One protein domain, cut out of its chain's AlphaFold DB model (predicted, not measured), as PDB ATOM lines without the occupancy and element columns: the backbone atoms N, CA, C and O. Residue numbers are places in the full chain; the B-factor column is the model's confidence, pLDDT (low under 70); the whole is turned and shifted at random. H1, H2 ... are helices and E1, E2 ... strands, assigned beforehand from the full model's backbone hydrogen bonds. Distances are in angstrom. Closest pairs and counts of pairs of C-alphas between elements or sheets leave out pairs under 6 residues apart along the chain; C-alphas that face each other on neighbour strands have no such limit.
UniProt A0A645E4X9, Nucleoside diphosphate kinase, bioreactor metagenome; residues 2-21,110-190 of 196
ATOM      1  N   ILE A   2      20.831 -17.136  11.588       88.00
ATOM      2  CA  ILE A   2      21.477 -15.972  10.914       88.00
ATOM      3  C   ILE A   2      20.796 -15.602   9.585       88.00
ATOM      4  O   ILE A   2      20.403 -14.458   9.402       88.00
ATOM      5  N   ILE A   3      20.592 -16.571   8.681       89.19
ATOM      6  CA  ILE A   3      19.960 -16.332   7.364       89.19
ATOM      7  C   ILE A   3      18.575 -15.679   7.509       89.19
ATOM      8  O   ILE A   3      18.227 -14.774   6.759       89.19
ATOM      9  N   ASP A   4      17.816 -16.088   8.528       89.94
ATOM     10  CA  ASP A   4      16.494 -15.531   8.832       89.94
ATOM     11  C   ASP A   4      16.525 -14.024   9.146       89.94
ATOM     12  O   ASP A   4      15.616 -13.295   8.759       89.94
ATOM     13  N   MET A   5      17.601 -13.512   9.753       92.44
ATOM     14  CA  MET A   5      17.735 -12.076  10.034       92.44
ATOM     15  C   MET A   5      17.865 -11.240   8.754       92.44
ATOM     16  O   MET A   5      17.544 -10.054   8.760       92.44
ATOM     17  N   PHE A   6      18.271 -11.858   7.641       92.62
ATOM     18  CA  PHE A   6      18.308 -11.217   6.327       92.62
ATOM     19  C   PHE A   6      16.967 -11.267   5.587       92.62
ATOM     20  O   PHE A   6      16.800 -10.515   4.626       92.62
ATOM     21  N   SER A   7      15.994 -12.075   6.025       87.88
ATOM     22  CA  SER A   7      14.718 -12.278   5.311       87.88
ATOM     23  C   SER A   7      13.936 -10.981   5.069       87.88
ATOM     24  O   SER A   7      13.291 -10.824   4.037       87.88
ATOM     25  N   ARG A   8      14.041 -10.012   5.988       86.50
ATOM     26  CA  ARG A   8      13.334  -8.720   5.929       86.50
ATOM     27  C   ARG A   8      14.140  -7.588   5.285       86.50
ATOM     28  O   ARG A   8      13.692  -6.449   5.266       86.50
ATOM     29  N   SER A   9      15.338  -7.873   4.778       91.00
ATOM     30  CA  SER A   9      16.248  -6.847   4.241       91.00
ATOM     31  C   SER A   9      15.948  -6.433   2.793       91.00
ATOM     32  O   SER A   9      16.488  -5.437   2.295       91.00
ATOM     33  N   GLY A  10      15.122  -7.224   2.100       92.00
ATOM     34  CA  GLY A  10      14.940  -7.140   0.651       92.00
ATOM     35  C   GLY A  10      16.171  -7.586  -0.146       92.00
ATOM     36  O   GLY A  10      16.223  -7.351  -1.350       92.00
ATOM     37  N   LEU A  11      17.175  -8.183   0.508       94.50
ATOM     38  CA  LEU A  11      18.307  -8.822  -0.158       94.50
ATOM     39  C   LEU A  11      17.961 -10.263  -0.511       94.50
ATOM     40  O   LEU A  11      17.293 -10.959   0.256       94.50
ATOM     41  N   ARG A  12      18.475 -10.723  -1.648       90.50
ATOM     42  CA  ARG A  12      18.337 -12.107  -2.109       90.50
ATOM     43  C   ARG A  12      19.685 -12.802  -2.094       90.50
ATOM     44  O   ARG A  12      20.706 -12.185  -2.386       90.50
ATOM     45  N   ILE A  13      19.686 -14.078  -1.735       89.88
ATOM     46  CA  ILE A  13      20.894 -14.896  -1.802       89.88
ATOM     47  C   ILE A  13      21.102 -15.296  -3.260       89.88
ATOM     48  O   ILE A  13      20.219 -15.903  -3.860       89.88
ATOM     49  N   VAL A  14      22.268 -14.960  -3.801       89.00
ATOM     50  CA  VAL A  14      22.681 -15.307  -5.170       89.00
ATOM     51  C   VAL A  14      23.886 -16.249  -5.201       89.00
ATOM     52  O   VAL A  14      24.281 -16.734  -6.254       89.00
ATOM     53  N   GLY A  15      24.456 -16.555  -4.035       88.00
ATOM     54  CA  GLY A  15      25.558 -17.499  -3.912       88.00
ATOM     55  C   GLY A  15      25.604 -18.144  -2.537       88.00
ATOM     56  O   GLY A  15      25.422 -17.464  -1.528       88.00
ATOM     57  N   ILE A  16      25.856 -19.453  -2.492       89.69
ATOM     58  CA  ILE A  16      26.087 -20.197  -1.251       89.69
ATOM     59  C   ILE A  16      27.262 -21.142  -1.471       89.69
ATOM     60  O   ILE A  16      27.235 -21.976  -2.366       89.69
ATOM     61  N   LYS A  17      28.287 -21.069  -0.627       89.62
ATOM     62  CA  LYS A  17      29.408 -22.009  -0.691       89.62
ATOM     63  C   LYS A  17      29.848 -22.395   0.706       89.62
ATOM     64  O   LYS A  17      30.109 -21.536   1.539       89.62
ATOM     65  N   VAL A  18      29.956 -23.692   0.964       90.88
ATOM     66  CA  VAL A  18      30.667 -24.193   2.142       90.88
ATOM     67  C   VAL A  18      32.065 -24.570   1.687       90.88
ATOM     68  O   VAL A  18      32.214 -25.410   0.802       90.88
ATOM     69  N   LEU A  19      33.084 -23.959   2.280       92.81
ATOM     70  CA  LEU A  19      34.476 -24.268   1.969       92.81
ATOM     71  C   LEU A  19      35.309 -24.428   3.238       92.81
ATOM     72  O   LEU A  19      34.894 -24.048   4.333       92.81
ATOM     73  N   LYS A  20      36.499 -24.998   3.064       95.88
ATOM     74  CA  LYS A  20      37.580 -24.899   4.038       95.88
ATOM     75  C   LYS A  20      38.667 -24.040   3.429       95.88
ATOM     76  O   LYS A  20      39.365 -24.495   2.524       95.88
ATOM     77  N   MET A  21      38.741 -22.794   3.871       96.31
ATOM     78  CA  MET A  21      39.668 -21.827   3.303       96.31
ATOM     79  C   MET A  21      41.107 -22.315   3.494       96.31
ATOM     80  O   MET A  21      41.468 -22.727   4.597       96.31
ATOM     81  N   CYS A 110      33.875 -22.805   6.728       91.69
ATOM     82  CA  CYS A 110      33.110 -21.567   6.701       91.69
ATOM     83  C   CYS A 110      31.983 -21.660   5.666       91.69
ATOM     84  O   CYS A 110      32.058 -22.415   4.692       91.69
ATOM     85  N   MET A 111      30.914 -20.903   5.907       92.50
ATOM     86  CA  MET A 111      29.814 -20.737   4.966       92.50
ATOM     87  C   MET A 111      29.874 -19.325   4.396       92.50
ATOM     88  O   MET A 111      29.848 -18.347   5.139       92.50
ATOM     89  N   VAL A 112      29.944 -19.240   3.076       93.56
ATOM     90  CA  VAL A 112      29.922 -18.006   2.300       93.56
ATOM     91  C   VAL A 112      28.519 -17.834   1.752       93.56
ATOM     92  O   VAL A 112      27.963 -18.757   1.157       93.56
ATOM     93  N   LEU A 113      27.963 -16.648   1.962       93.44
ATOM     94  CA  LEU A 113      26.680 -16.232   1.419       93.44
ATOM     95  C   LEU A 113      26.905 -14.957   0.615       93.44
ATOM     96  O   LEU A 113      27.436 -13.981   1.145       93.44
ATOM     97  N   VAL A 114      26.493 -14.968  -0.648       94.00
ATOM     98  CA  VAL A 114      26.507 -13.787  -1.509       94.00
ATOM     99  C   VAL A 114      25.096 -13.232  -1.556       94.00
ATOM    100  O   VAL A 114      24.159 -13.931  -1.946       94.00
ATOM    101  N   TYR A 115      24.953 -11.978  -1.141       94.19
ATOM    102  CA  TYR A 115      23.689 -11.256  -1.159       94.19
ATOM    103  C   TYR A 115      23.696 -10.203  -2.259       94.19
ATOM    104  O   TYR A 115      24.641  -9.427  -2.379       94.19
ATOM    105  N   GLU A 116      22.598 -10.132  -3.001       93.31
ATOM    106  CA  GLU A 116      22.353  -9.111  -4.009       93.31
ATOM    107  C   GLU A 116      21.137  -8.263  -3.626       93.31
ATOM    108  O   GLU A 116      20.175  -8.742  -3.017       93.31
ATOM    109  N   GLY A 117      21.180  -6.986  -3.988       94.75
ATOM    110  CA  GLY A 117      20.072  -6.055  -3.850       94.75
ATOM    111  C   GLY A 117      20.551  -4.614  -3.731       94.75
ATOM    112  O   GLY A 117      21.747  -4.331  -3.622       94.75
ATOM    113  N   LYS A 118      19.597  -3.681  -3.720       95.50
ATOM    114  CA  LYS A 118      19.895  -2.260  -3.516       95.50
ATOM    115  C   LYS A 118      20.573  -2.052  -2.157       95.50
ATOM    116  O   LYS A 118      20.036  -2.500  -1.138       95.50
ATOM    117  N   ASP A 119      21.714  -1.362  -2.170       96.31
ATOM    118  CA  ASP A 119      22.545  -1.041  -1.002       96.31
ATOM    119  C   ASP A 119      23.025  -2.284  -0.220       96.31
ATOM    120  O   ASP A 119      23.161  -2.241   1.005       96.31
ATOM    121  N   ALA A 120      23.264  -3.410  -0.912       97.12
ATOM    122  CA  ALA A 120      23.561  -4.709  -0.296       97.12
ATOM    123  C   ALA A 120      24.689  -4.664   0.742       97.12
ATOM    124  O   ALA A 120      24.476  -5.087   1.877       97.12
ATOM    125  N   VAL A 121      25.852  -4.098   0.399       97.31
ATOM    126  CA  VAL A 121      27.002  -4.007   1.317       97.31
ATOM    127  C   VAL A 121      26.609  -3.297   2.615       97.31
ATOM    128  O   VAL A 121      26.819  -3.821   3.711       97.31
ATOM    129  N   GLN A 122      25.969  -2.131   2.515       97.19
ATOM    130  CA  GLN A 122      25.589  -1.352   3.690       97.19
ATOM    131  C   GLN A 122      24.502  -2.040   4.523       97.19
ATOM    132  O   GLN A 122      24.600  -2.073   5.753       97.19
ATOM    133  N   LYS A 123      23.492  -2.632   3.879       97.38
ATOM    134  CA  LYS A 123      22.445  -3.397   4.568       97.38
ATOM    135  C   LYS A 123      23.016  -4.603   5.302       97.38
ATOM    136  O   LYS A 123      22.698  -4.786   6.474       97.38
ATOM    137  N   VAL A 124      23.898  -5.375   4.666       97.38
ATOM    138  CA  VAL A 124      24.553  -6.525   5.306       97.38
ATOM    139  C   VAL A 124      25.325  -6.072   6.543       97.38
ATOM    140  O   VAL A 124      25.110  -6.606   7.629       97.38
ATOM    141  N   ARG A 125      26.151  -5.027   6.427       97.31
ATOM    142  CA  ARG A 125      26.900  -4.478   7.570       97.31
ATOM    143  C   ARG A 125      25.992  -3.979   8.692       97.31
ATOM    144  O   ARG A 125      26.313  -4.177   9.861       97.31
ATOM    145  N   THR A 126      24.859  -3.371   8.345       96.69
ATOM    146  CA  THR A 126      23.857  -2.898   9.313       96.69
ATOM    147  C   THR A 126      23.237  -4.063  10.084       96.69
ATOM    148  O   THR A 126      23.153  -4.010  11.307       96.69
ATOM    149  N   ILE A 127      22.871  -5.144   9.388       96.75
ATOM    150  CA  ILE A 127      22.293  -6.356   9.993       96.75
ATOM    151  C   ILE A 127      23.323  -7.080  10.871       96.75
ATOM    152  O   ILE A 127      22.976  -7.628  11.920       96.75
ATOM    153  N   LEU A 128      24.603  -7.062  10.483       97.31
ATOM    154  CA  LEU A 128      25.680  -7.581  11.326       97.31
ATOM    155  C   LEU A 128      25.847  -6.742  12.600       97.31
ATOM    156  O   LEU A 128      25.927  -7.289  13.701       97.31
ATOM    157  N   GLY A 129      25.855  -5.420  12.462       97.00
ATOM    158  CA  GLY A 129      26.135  -4.481  13.543       97.00
ATOM    159  C   GLY A 129      27.633  -4.248  13.759       97.00
ATOM    160  O   GLY A 129      28.490  -4.713  12.997       97.00
ATOM    161  N   ALA A 130      27.961  -3.487  14.806       96.62
ATOM    162  CA  ALA A 130      29.334  -3.091  15.118       96.62
ATOM    163  C   ALA A 130      30.268  -4.303  15.285       96.62
ATOM    164  O   ALA A 130      29.861  -5.340  15.798       96.62
ATOM    165  N   THR A 131      31.534  -4.165  14.868       94.06
ATOM    166  CA  THR A 131      32.542  -5.246  14.913       94.06
ATOM    167  C   THR A 131      32.738  -5.833  16.311       94.06
ATOM    168  O   THR A 131      33.008  -7.024  16.428       94.06
ATOM    169  N   ASP A 132      32.600  -5.008  17.352       94.44
ATOM    170  CA  ASP A 132      32.594  -5.429  18.753       94.44
ATOM    171  C   ASP A 132      31.152  -5.757  19.191       94.44
ATOM    172  O   ASP A 132      30.333  -4.831  19.275       94.44
ATOM    173  N   PRO A 133      30.834  -7.030  19.506       95.44
ATOM    174  CA  PRO A 133      29.521  -7.453  20.005       95.44
ATOM    175  C   PRO A 133      28.983  -6.621  21.176       95.44
ATOM    176  O   PRO A 133      27.783  -6.348  21.259       95.44
ATOM    177  N   ASN A 134      29.861  -6.141  22.063       94.88
ATOM    178  CA  ASN A 134      29.454  -5.350  23.227       94.88
ATOM    179  C   ASN A 134      28.936  -3.960  22.843       94.88
ATOM    180  O   ASN A 134      28.147  -3.374  23.585       94.88
ATOM    181  N   LYS A 135      29.349  -3.456  21.676       95.75
ATOM    182  CA  LYS A 135      28.948  -2.162  21.105       95.75
ATOM    183  C   LYS A 135      27.894  -2.300  20.004       95.75
ATOM    184  O   LYS A 135      27.441  -1.292  19.469       95.75
ATOM    185  N   ALA A 136      27.539  -3.524  19.626       96.06
ATOM    186  CA  ALA A 136      26.519  -3.790  18.626       96.06
ATOM    187  C   ALA A 136      25.113  -3.593  19.219       96.06
ATOM    188  O   ALA A 136      24.869  -3.904  20.387       96.06
ATOM    189  N   ALA A 137      24.193  -3.052  18.417       96.19
ATOM    190  CA  ALA A 137      22.815  -2.828  18.841       96.19
ATOM    191  C   ALA A 137      22.079  -4.160  19.070       96.19
ATOM    192  O   ALA A 137      22.397  -5.172  18.448       96.19
ATOM    193  N   ALA A 138      21.082  -4.159  19.957       95.25
ATOM    194  CA  ALA A 138      20.210  -5.317  20.156       95.25
ATOM    195  C   ALA A 138      19.555  -5.744  18.832       95.25
ATOM    196  O   ALA A 138      19.162  -4.890  18.033       95.25
ATOM    197  N   GLY A 139      19.449  -7.054  18.595       92.81
ATOM    198  CA  GLY A 139      18.882  -7.590  17.362       92.81
ATOM    199  C   GLY A 139      19.806  -7.566  16.140       92.81
ATOM    200  O   GLY A 139      19.335  -7.885  15.051       92.81
ATOM    201  N   THR A 140      21.097  -7.223  16.270       96.75
ATOM    202  CA  THR A 140      22.089  -7.451  15.198       96.75
ATOM    203  C   THR A 140      22.819  -8.781  15.392       96.75
ATOM    204  O   THR A 140      23.004  -9.240  16.517       96.75
ATOM    205  N   ILE A 141      23.300  -9.398  14.307       96.31
ATOM    206  CA  ILE A 141      23.939 -10.733  14.361       96.31
ATOM    207  C   ILE A 141      25.104 -10.764  15.352       96.31
ATOM    208  O   ILE A 141      25.233 -11.704  16.132       96.31
ATOM    209  N   ARG A 142      25.957  -9.734  15.344       97.12
ATOM    210  CA  ARG A 142      27.125  -9.687  16.230       97.12
ATOM    211  C   ARG A 142      26.733  -9.552  17.692       97.12
ATOM    212  O   ARG A 142      27.443 -10.091  18.529       97.12
ATOM    213  N   ARG A 143      25.619  -8.878  17.999       96.50
ATOM    214  CA  ARG A 143      25.118  -8.764  19.370       96.50
ATOM    215  C   ARG A 143      24.548 -10.084  19.879       96.50
ATOM    216  O   ARG A 143      24.790 -10.430  21.027       96.50
ATOM    217  N   GLU A 144      23.809 -10.791  19.030       94.94
ATOM    218  CA  GLU A 144      23.125 -12.037  19.399       94.94
ATOM    219  C   GLU A 144      24.077 -13.243  19.454       94.94
ATOM    220  O   GLU A 144      23.913 -14.127  20.291       94.94
ATOM    221  N   PHE A 145      25.079 -13.297  18.566       95.25
ATOM    222  CA  PHE A 145      25.897 -14.502  18.362       95.25
ATOM    223  C   PHE A 145      27.406 -14.293  18.533       95.25
ATOM    224  O   PHE A 145      28.161 -15.266  18.527       95.25
ATOM    225  N   GLY A 146      27.880 -13.050  18.639       94.06
ATOM    226  CA  GLY A 146      29.296 -12.754  18.840       94.06
ATOM    227  C   GLY A 146      29.686 -12.835  20.314       94.06
ATOM    228  O   GLY A 146      28.955 -12.361  21.178       94.06
ATOM    229  N   SER A 147      30.860 -13.391  20.614       92.38
ATOM    230  CA  SER A 147      31.364 -13.480  21.993       92.38
ATOM    231  C   SER A 147      32.375 -12.385  22.328       92.38
ATOM    232  O   SER A 147      32.437 -11.918  23.461       92.38
ATOM    233  N   ASN A 148      33.181 -11.960  21.353       92.31
ATOM    234  CA  ASN A 148      34.137 -10.861  21.487       92.31
ATOM    235  C   ASN A 148      34.568 -10.346  20.104       92.31
ATOM    236  O   ASN A 148      34.105 -10.833  19.076       92.31
ATOM    237  N   ILE A 149      35.481  -9.369  20.067       88.62
ATOM    238  CA  ILE A 149      35.949  -8.747  18.819       88.62
ATOM    239  C   ILE A 149      36.634  -9.726  17.844       88.62
ATOM    240  O   ILE A 149      36.567  -9.509  16.638       88.62
ATOM    241  N   ARG A 150      37.270 -10.797  18.342       86.75
ATOM    242  CA  ARG A 150      37.933 -11.826  17.516       86.75
ATOM    243  C   ARG A 150      36.953 -12.894  17.035       86.75
ATOM    244  O   ARG A 150      37.097 -13.398  15.932       86.75
ATOM    245  N   VAL A 151      35.950 -13.215  17.851       90.88
ATOM    246  CA  VAL A 151      34.900 -14.196  17.542       90.88
ATOM    247  C   VAL A 151      33.557 -13.469  17.499       90.88
ATOM    248  O   VAL A 151      32.709 -13.596  18.382       90.88
ATOM    249  N   ASN A 152      33.386 -12.648  16.464       92.12
ATOM    250  CA  ASN A 152      32.245 -11.747  16.309       92.12
ATOM    251  C   ASN A 152      31.137 -12.324  15.408       92.12
ATOM    252  O   ASN A 152      30.391 -11.567  14.803       92.12
ATOM    253  N   ALA A 153      31.031 -13.649  15.307       93.06
ATOM    254  CA  ALA A 153      30.046 -14.404  14.522       93.06
ATOM    255  C   ALA A 153      30.130 -14.312  12.986       93.06
ATOM    256  O   ALA A 153      29.966 -15.342  12.334       93.06
ATOM    257  N   ALA A 154      30.347 -13.134  12.388       94.00
ATOM    258  CA  ALA A 154      30.308 -12.981  10.931       94.00
ATOM    259  C   ALA A 154      31.205 -11.860  10.376       94.00
ATOM    260  O   ALA A 154      31.307 -10.756  10.933       94.00
ATOM    261  N   HIS A 155      31.780 -12.140   9.203       95.44
ATOM    262  CA  HIS A 155      32.447 -11.178   8.323       95.44
ATOM    263  C   HIS A 155      31.463 -10.609   7.293       95.44
ATOM    264  O   HIS A 155      30.535 -11.295   6.867       95.44
ATOM    265  N   ALA A 156      31.693  -9.364   6.879       96.25
ATOM    266  CA  ALA A 156      31.058  -8.766   5.711       96.25
ATOM    267  C   ALA A 156      32.009  -7.754   5.073       96.25
ATOM    268  O   ALA A 156      32.659  -6.985   5.792       96.25
ATOM    269  N   SER A 157      32.019  -7.719   3.742       97.19
ATOM    270  CA  SER A 157      32.771  -6.741   2.960       97.19
ATOM    271  C   SER A 157      32.393  -5.308   3.363       97.19
ATOM    272  O   SER A 157      31.294  -5.036   3.861       97.19
ATOM    273  N   ASP A 158      33.322  -4.374   3.206       95.00
ATOM    274  CA  ASP A 158      33.156  -2.952   3.532       95.00
ATOM    275  C   ASP A 158      32.880  -2.065   2.308       95.00
ATOM    276  O   ASP A 158      32.346  -0.970   2.479       95.00
ATOM    277  N   SER A 159      33.152  -2.558   1.097       96.88
ATOM    278  CA  SER A 159      32.827  -1.912  -0.176       96.88
ATOM    279  C   SER A 159      32.420  -2.926  -1.251       96.88
ATOM    280  O   SER A 159      32.585  -4.139  -1.088       96.88
ATOM    281  N   THR A 160      31.881  -2.429  -2.365       96.12
ATOM    282  CA  THR A 160      31.556  -3.225  -3.558       96.12
ATOM    283  C   THR A 160      32.797  -3.853  -4.182       96.12
ATOM    284  O   THR A 160      32.783  -5.026  -4.549       96.12
ATOM    285  N   GLU A 161      33.895  -3.106  -4.238       97.06
ATOM    286  CA  GLU A 161      35.178  -3.551  -4.790       97.06
ATOM    287  C   GLU A 161      35.754  -4.682  -3.935       97.06
ATOM    288  O   GLU A 161      36.191  -5.708  -4.461       97.06
ATOM    289  N   ASN A 162      35.686  -4.532  -2.609       97.12
ATOM    290  CA  ASN A 162      36.112  -5.576  -1.690       97.12
ATOM    291  C   ASN A 162      35.206  -6.802  -1.759       97.12
ATOM    292  O   ASN A 162      35.733  -7.907  -1.745       97.12
ATOM    293  N   ALA A 163      33.891  -6.646  -1.938       96.81
ATOM    294  CA  ALA A 163      33.005  -7.785  -2.159       96.81
ATOM    295  C   ALA A 163      33.406  -8.590  -3.410       96.81
ATOM    296  O   ALA A 163      33.528  -9.811  -3.334       96.81
ATOM    297  N   VAL A 164      33.690  -7.932  -4.541       96.00
ATOM    298  CA  VAL A 164      34.142  -8.611  -5.775       96.00
ATOM    299  C   VAL A 164      35.475  -9.334  -5.566       96.00
ATOM    300  O   VAL A 164      35.605 -10.508  -5.922       96.00
ATOM    301  N   ARG A 165      36.452  -8.668  -4.944       97.44
ATOM    302  CA  ARG A 165      37.761  -9.255  -4.625       97.44
ATOM    303  C   ARG A 165      37.627 -10.479  -3.717       97.44
ATOM    304  O   ARG A 165      38.197 -11.529  -3.997       97.44
ATOM    305  N   GLU A 166      36.865 -10.343  -2.636       97.50
ATOM    306  CA  GLU A 166      36.618 -11.396  -1.650       97.50
ATOM    307  C   GLU A 166      35.913 -12.604  -2.282       97.50
ATOM    308  O   GLU A 166      36.342 -13.739  -2.076       97.50
ATOM    309  N   MET A 167      34.892 -12.377  -3.115       95.50
ATOM    310  CA  MET A 167      34.217 -13.443  -3.863       95.50
ATOM    311  C   MET A 167      35.168 -14.189  -4.801       95.50
ATOM    312  O   MET A 167      35.087 -15.414  -4.879       95.50
ATOM    313  N   SER A 168      36.080 -13.482  -5.477       96.00
ATOM    314  CA  SER A 168      37.073 -14.096  -6.365       96.00
ATOM    315  C   SER A 168      38.051 -14.995  -5.599       96.00
ATOM    316  O   SER A 168      38.264 -16.141  -5.992       96.00
ATOM    317  N   ILE A 169      38.567 -14.539  -4.452       96.62
ATOM    318  CA  ILE A 169      39.472 -15.329  -3.592       96.62
ATOM    319  C   ILE A 169      38.787 -16.609  -3.092       96.62
ATOM    320  O   ILE A 169      39.380 -17.692  -3.073       96.62
ATOM    321  N   LEU A 170      37.517 -16.495  -2.698       94.44
ATOM    322  CA  LEU A 170      36.709 -17.614  -2.210       94.44
ATOM    323  C   LEU A 170      36.177 -18.510  -3.342       94.44
ATOM    324  O   LEU A 170      35.640 -19.594  -3.071       94.44
ATOM    325  N   LYS A 171      36.333 -18.070  -4.597       92.50
ATOM    326  CA  LYS A 171      35.734 -18.669  -5.792       92.50
ATOM    327  C   LYS A 171      34.238 -18.904  -5.590       92.50
ATOM    328  O   LYS A 171      33.755 -20.036  -5.629       92.50
ATOM    329  N   ALA A 172      33.528 -17.852  -5.190       88.00
ATOM    330  CA  ALA A 172      32.123 -17.931  -4.792       88.00
ATOM    331  C   ALA A 172      31.187 -18.359  -5.944       88.00
ATOM    332  O   ALA A 172      30.079 -18.817  -5.686       88.00
ATOM    333  N   ASP A 173      31.652 -18.232  -7.186       81.50
ATOM    334  CA  ASP A 173      31.035 -18.703  -8.427       81.50
ATOM    335  C   ASP A 173      31.072 -20.234  -8.586       81.50
ATOM    336  O   ASP A 173      30.138 -20.816  -9.139       81.50
ATOM    337  N   GLU A 174      32.083 -20.908  -8.024       82.94
ATOM    338  CA  GLU A 174      32.105 -22.369  -7.852       82.94
ATOM    339  C   GLU A 174      31.121 -22.781  -6.737       82.94
ATOM    340  O   GLU A 174      31.495 -23.226  -5.644       82.94
ATOM    341  N   ASN A 175      29.838 -22.568  -6.998       70.06
ATOM    342  CA  ASN A 175      28.747 -22.775  -6.067       70.06
ATOM    343  C   ASN A 175      27.937 -24.013  -6.482       70.06
ATOM    344  O   ASN A 175      27.416 -24.136  -7.588       70.06
ATOM    345  N   VAL A 176      27.820 -24.959  -5.551       67.44
ATOM    346  CA  VAL A 176      27.136 -26.246  -5.764       67.44
ATOM    347  C   VAL A 176      25.631 -26.057  -6.008       67.44
ATOM    348  O   VAL A 176      24.972 -26.905  -6.601       67.44
ATOM    349  N   CYS A 177      25.082 -24.930  -5.563       69.31
ATOM    350  CA  CYS A 177      23.690 -24.537  -5.703       69.31
ATOM    351  C   CYS A 177      23.450 -23.506  -6.820       69.31
ATOM    352  O   CYS A 177      22.328 -23.012  -6.906       69.31
ATOM    353  N   SER A 178      24.437 -23.163  -7.664       70.31
ATOM    354  CA  SER A 178      24.278 -22.118  -8.696       70.31
ATOM    355  C   SER A 178      23.057 -22.351  -9.586       70.31
ATOM    356  O   SER A 178      22.232 -21.456  -9.736       70.31
ATOM    357  N   SER A 179      22.854 -23.583 -10.064       69.62
ATOM    358  CA  SER A 179      21.709 -23.931 -10.917       69.62
ATOM    359  C   SER A 179      20.349 -23.765 -10.223       69.62
ATOM    360  O   SER A 179      19.381 -23.327 -10.845       69.62
ATOM    361  N   LEU A 180      20.261 -24.079  -8.924       77.25
ATOM    362  CA  LEU A 180      19.045 -23.887  -8.125       77.25
ATOM    363  C   LEU A 180      18.739 -22.398  -7.934       77.25
ATOM    364  O   LEU A 180      17.585 -21.985  -8.037       77.25
ATOM    365  N   ILE A 181      19.776 -21.601  -7.672       73.94
ATOM    366  CA  ILE A 181      19.658 -20.156  -7.477       73.94
ATOM    367  C   ILE A 181      19.230 -19.479  -8.781       73.94
ATOM    368  O   ILE A 181      18.256 -18.732  -8.774       73.94
ATOM    369  N   GLU A 182      19.893 -19.773  -9.900       77.25
ATOM    370  CA  GLU A 182      19.559 -19.216 -11.219       77.25
ATOM    371  C   GLU A 182      18.115 -19.534 -11.619       77.25
ATOM    372  O   GLU A 182      17.377 -18.646 -12.047       77.25
ATOM    373  N   THR A 183      17.677 -20.777 -11.395       79.62
ATOM    374  CA  THR A 183      16.294 -21.196 -11.664       79.62
ATOM    375  C   THR A 183      15.293 -20.389 -10.833       79.62
ATOM    376  O   THR A 183      14.282 -19.931 -11.358       79.62
ATOM    377  N   TYR A 184      15.568 -20.184  -9.543       78.06
ATOM    378  CA  TYR A 184      14.697 -19.409  -8.656       78.06
ATOM    379  C   TYR A 184      14.671 -17.911  -8.997       78.06
ATOM    380  O   TYR A 184      13.627 -17.269  -8.919       78.06
ATOM    381  N   LEU A 185      15.802 -17.331  -9.398       75.06
ATOM    382  CA  LEU A 185      15.843 -15.930  -9.817       75.06
ATOM    383  C   LEU A 185      15.047 -15.716 -11.109       75.06
ATOM    384  O   LEU A 185      14.268 -14.767 -11.193       75.06
ATOM    385  N   ALA A 186      15.159 -16.641 -12.067       80.06
ATOM    386  CA  ALA A 186      14.405 -16.586 -13.314       80.06
ATOM    387  C   ALA A 186      12.880 -16.631 -13.097       80.06
ATOM    388  O   ALA A 186      12.142 -15.974 -13.829       80.06
ATOM    389  N   THR A 187      12.382 -17.356 -12.086       79.31
ATOM    390  CA  THR A 187      10.937 -17.396 -11.788       79.31
ATOM    391  C   THR A 187      10.422 -16.107 -11.145       79.31
ATOM    392  O   THR A 187       9.275 -15.723 -11.387       79.31
ATOM    393  N   ILE A 188      11.255 -15.413 -10.364       73.44
ATOM    394  CA  ILE A 188      10.910 -14.109  -9.781       73.44
ATOM    395  C   ILE A 188      10.930 -13.017 -10.848       73.44
ATOM    396  O   ILE A 188       9.990 -12.229 -10.920       73.44
ATOM    397  N   ASP A 189      11.969 -12.972 -11.682       70.56
ATOM    398  CA  ASP A 189      12.096 -11.940 -12.716       70.56
ATOM    399  C   ASP A 189      11.055 -12.113 -13.842       70.56
ATOM    400  O   ASP A 189      10.695 -11.142 -14.505       70.56
ATOM    401  N   ALA A 190      10.512 -13.324 -14.018       61.66
ATOM    402  CA  ALA A 190       9.388 -13.604 -14.914       61.66
ATOM    403  C   ALA A 190       8.002 -13.282 -14.314       61.66
ATOM    404  O   ALA A 190       7.010 -13.295 -15.047       61.66
TER     405      ALA A 190
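AT A GLANCE: This is residues 2 to 21 and 110 to 190 of the 196 residues of the protein "Nucleoside diphosphate kinase" of bioreactor metagenome (UniProt A0A645E4X9). A ribbon of two antiparallel strands, E1 and E2, runs through the body, with H5 beside E1 at one end of the longest axis and a loop-rich head around the short H3 at the other. H2 leads from the ribbon into the head, short H1 packs beside H2, and residues 153 to 157 run back from the head to H4, which lies near E2. The printed part has 101 residues with five named helices and two named strands, in the order H1 E1 E2 H2 H3 H4 H5. The class is mixed, helices and strands. The whole is compact, with a radius of gyration of the C-alphas of 14.1 A and spans of 42 by 30 by 22 A.

IN THESE COORDINATES: Find C-alpha 3 at (19.960, -16.332, 7.364), where H1 begins; it takes residues 3 to 6. From C-alpha 12 at (18.337, -12.107, -2.109), E1 runs through residues 12 to 19, 20.6 A long. Beyond the cut, E2 takes residues 110 to 116 and spans 19.6 A. Read on to H2, residues 120 to 128, 12.2 A, and then to H3, residues 141 to 145. H4, residues 160 to 170, measures 15.3 A. H5, residues 178 to 189, measures 16.4 A and ends at C-alpha 189, (12.096, -11.940, -12.716).

HOW THE PARTS SIT: Start at the sheet, E1 - E2, whose strands are antiparallel at 161 degrees. Look for N 14 and O 114, 2.8 A apart, and N 112 and O 17, also 2.8 A, both within hydrogen-bond range. E1 and H5 have 7 pairs of C-alphas within 8 A, the closest being those of Val 14 and Ile 181 at 6.2 A, while E2 and H5 are apart. E2 is near H4, with 6 pairs of C-alphas within 10 A, and near H2, with 5. H2 and H4 are close but not clearly touching, about perpendicular at 77 degrees; their closest C-alphas, of Val 121 and Thr 160, are 6.7 A apart. H2 only just touches H1, with 3 pairs of C-alphas within 8 A, the closest those of Phe 6 and Ile 127 at 7.3 A. H2 also only just touches H3, again with 3 pairs, the closest those of Leu 128 and Ile 141 at 4.7 A. In H2, H3, H4 and H5 every O i to N i+4 pair is within hydrogen-bond range; H1 is too short for such a pair.

THE WHOLE: The C-alphas farthest apart, of Asn 148 and Ala 190, are 44.1 A apart. Residues 22 to 109 are not printed, and C-alphas 21 and 110 are 7.4 A apart across this cut. The links H2 to H3 and H3 to H4 are long. The mean pLDDT of the printed part is 90.5; look for values under 70 at residues 176 to 177, 179 and 190.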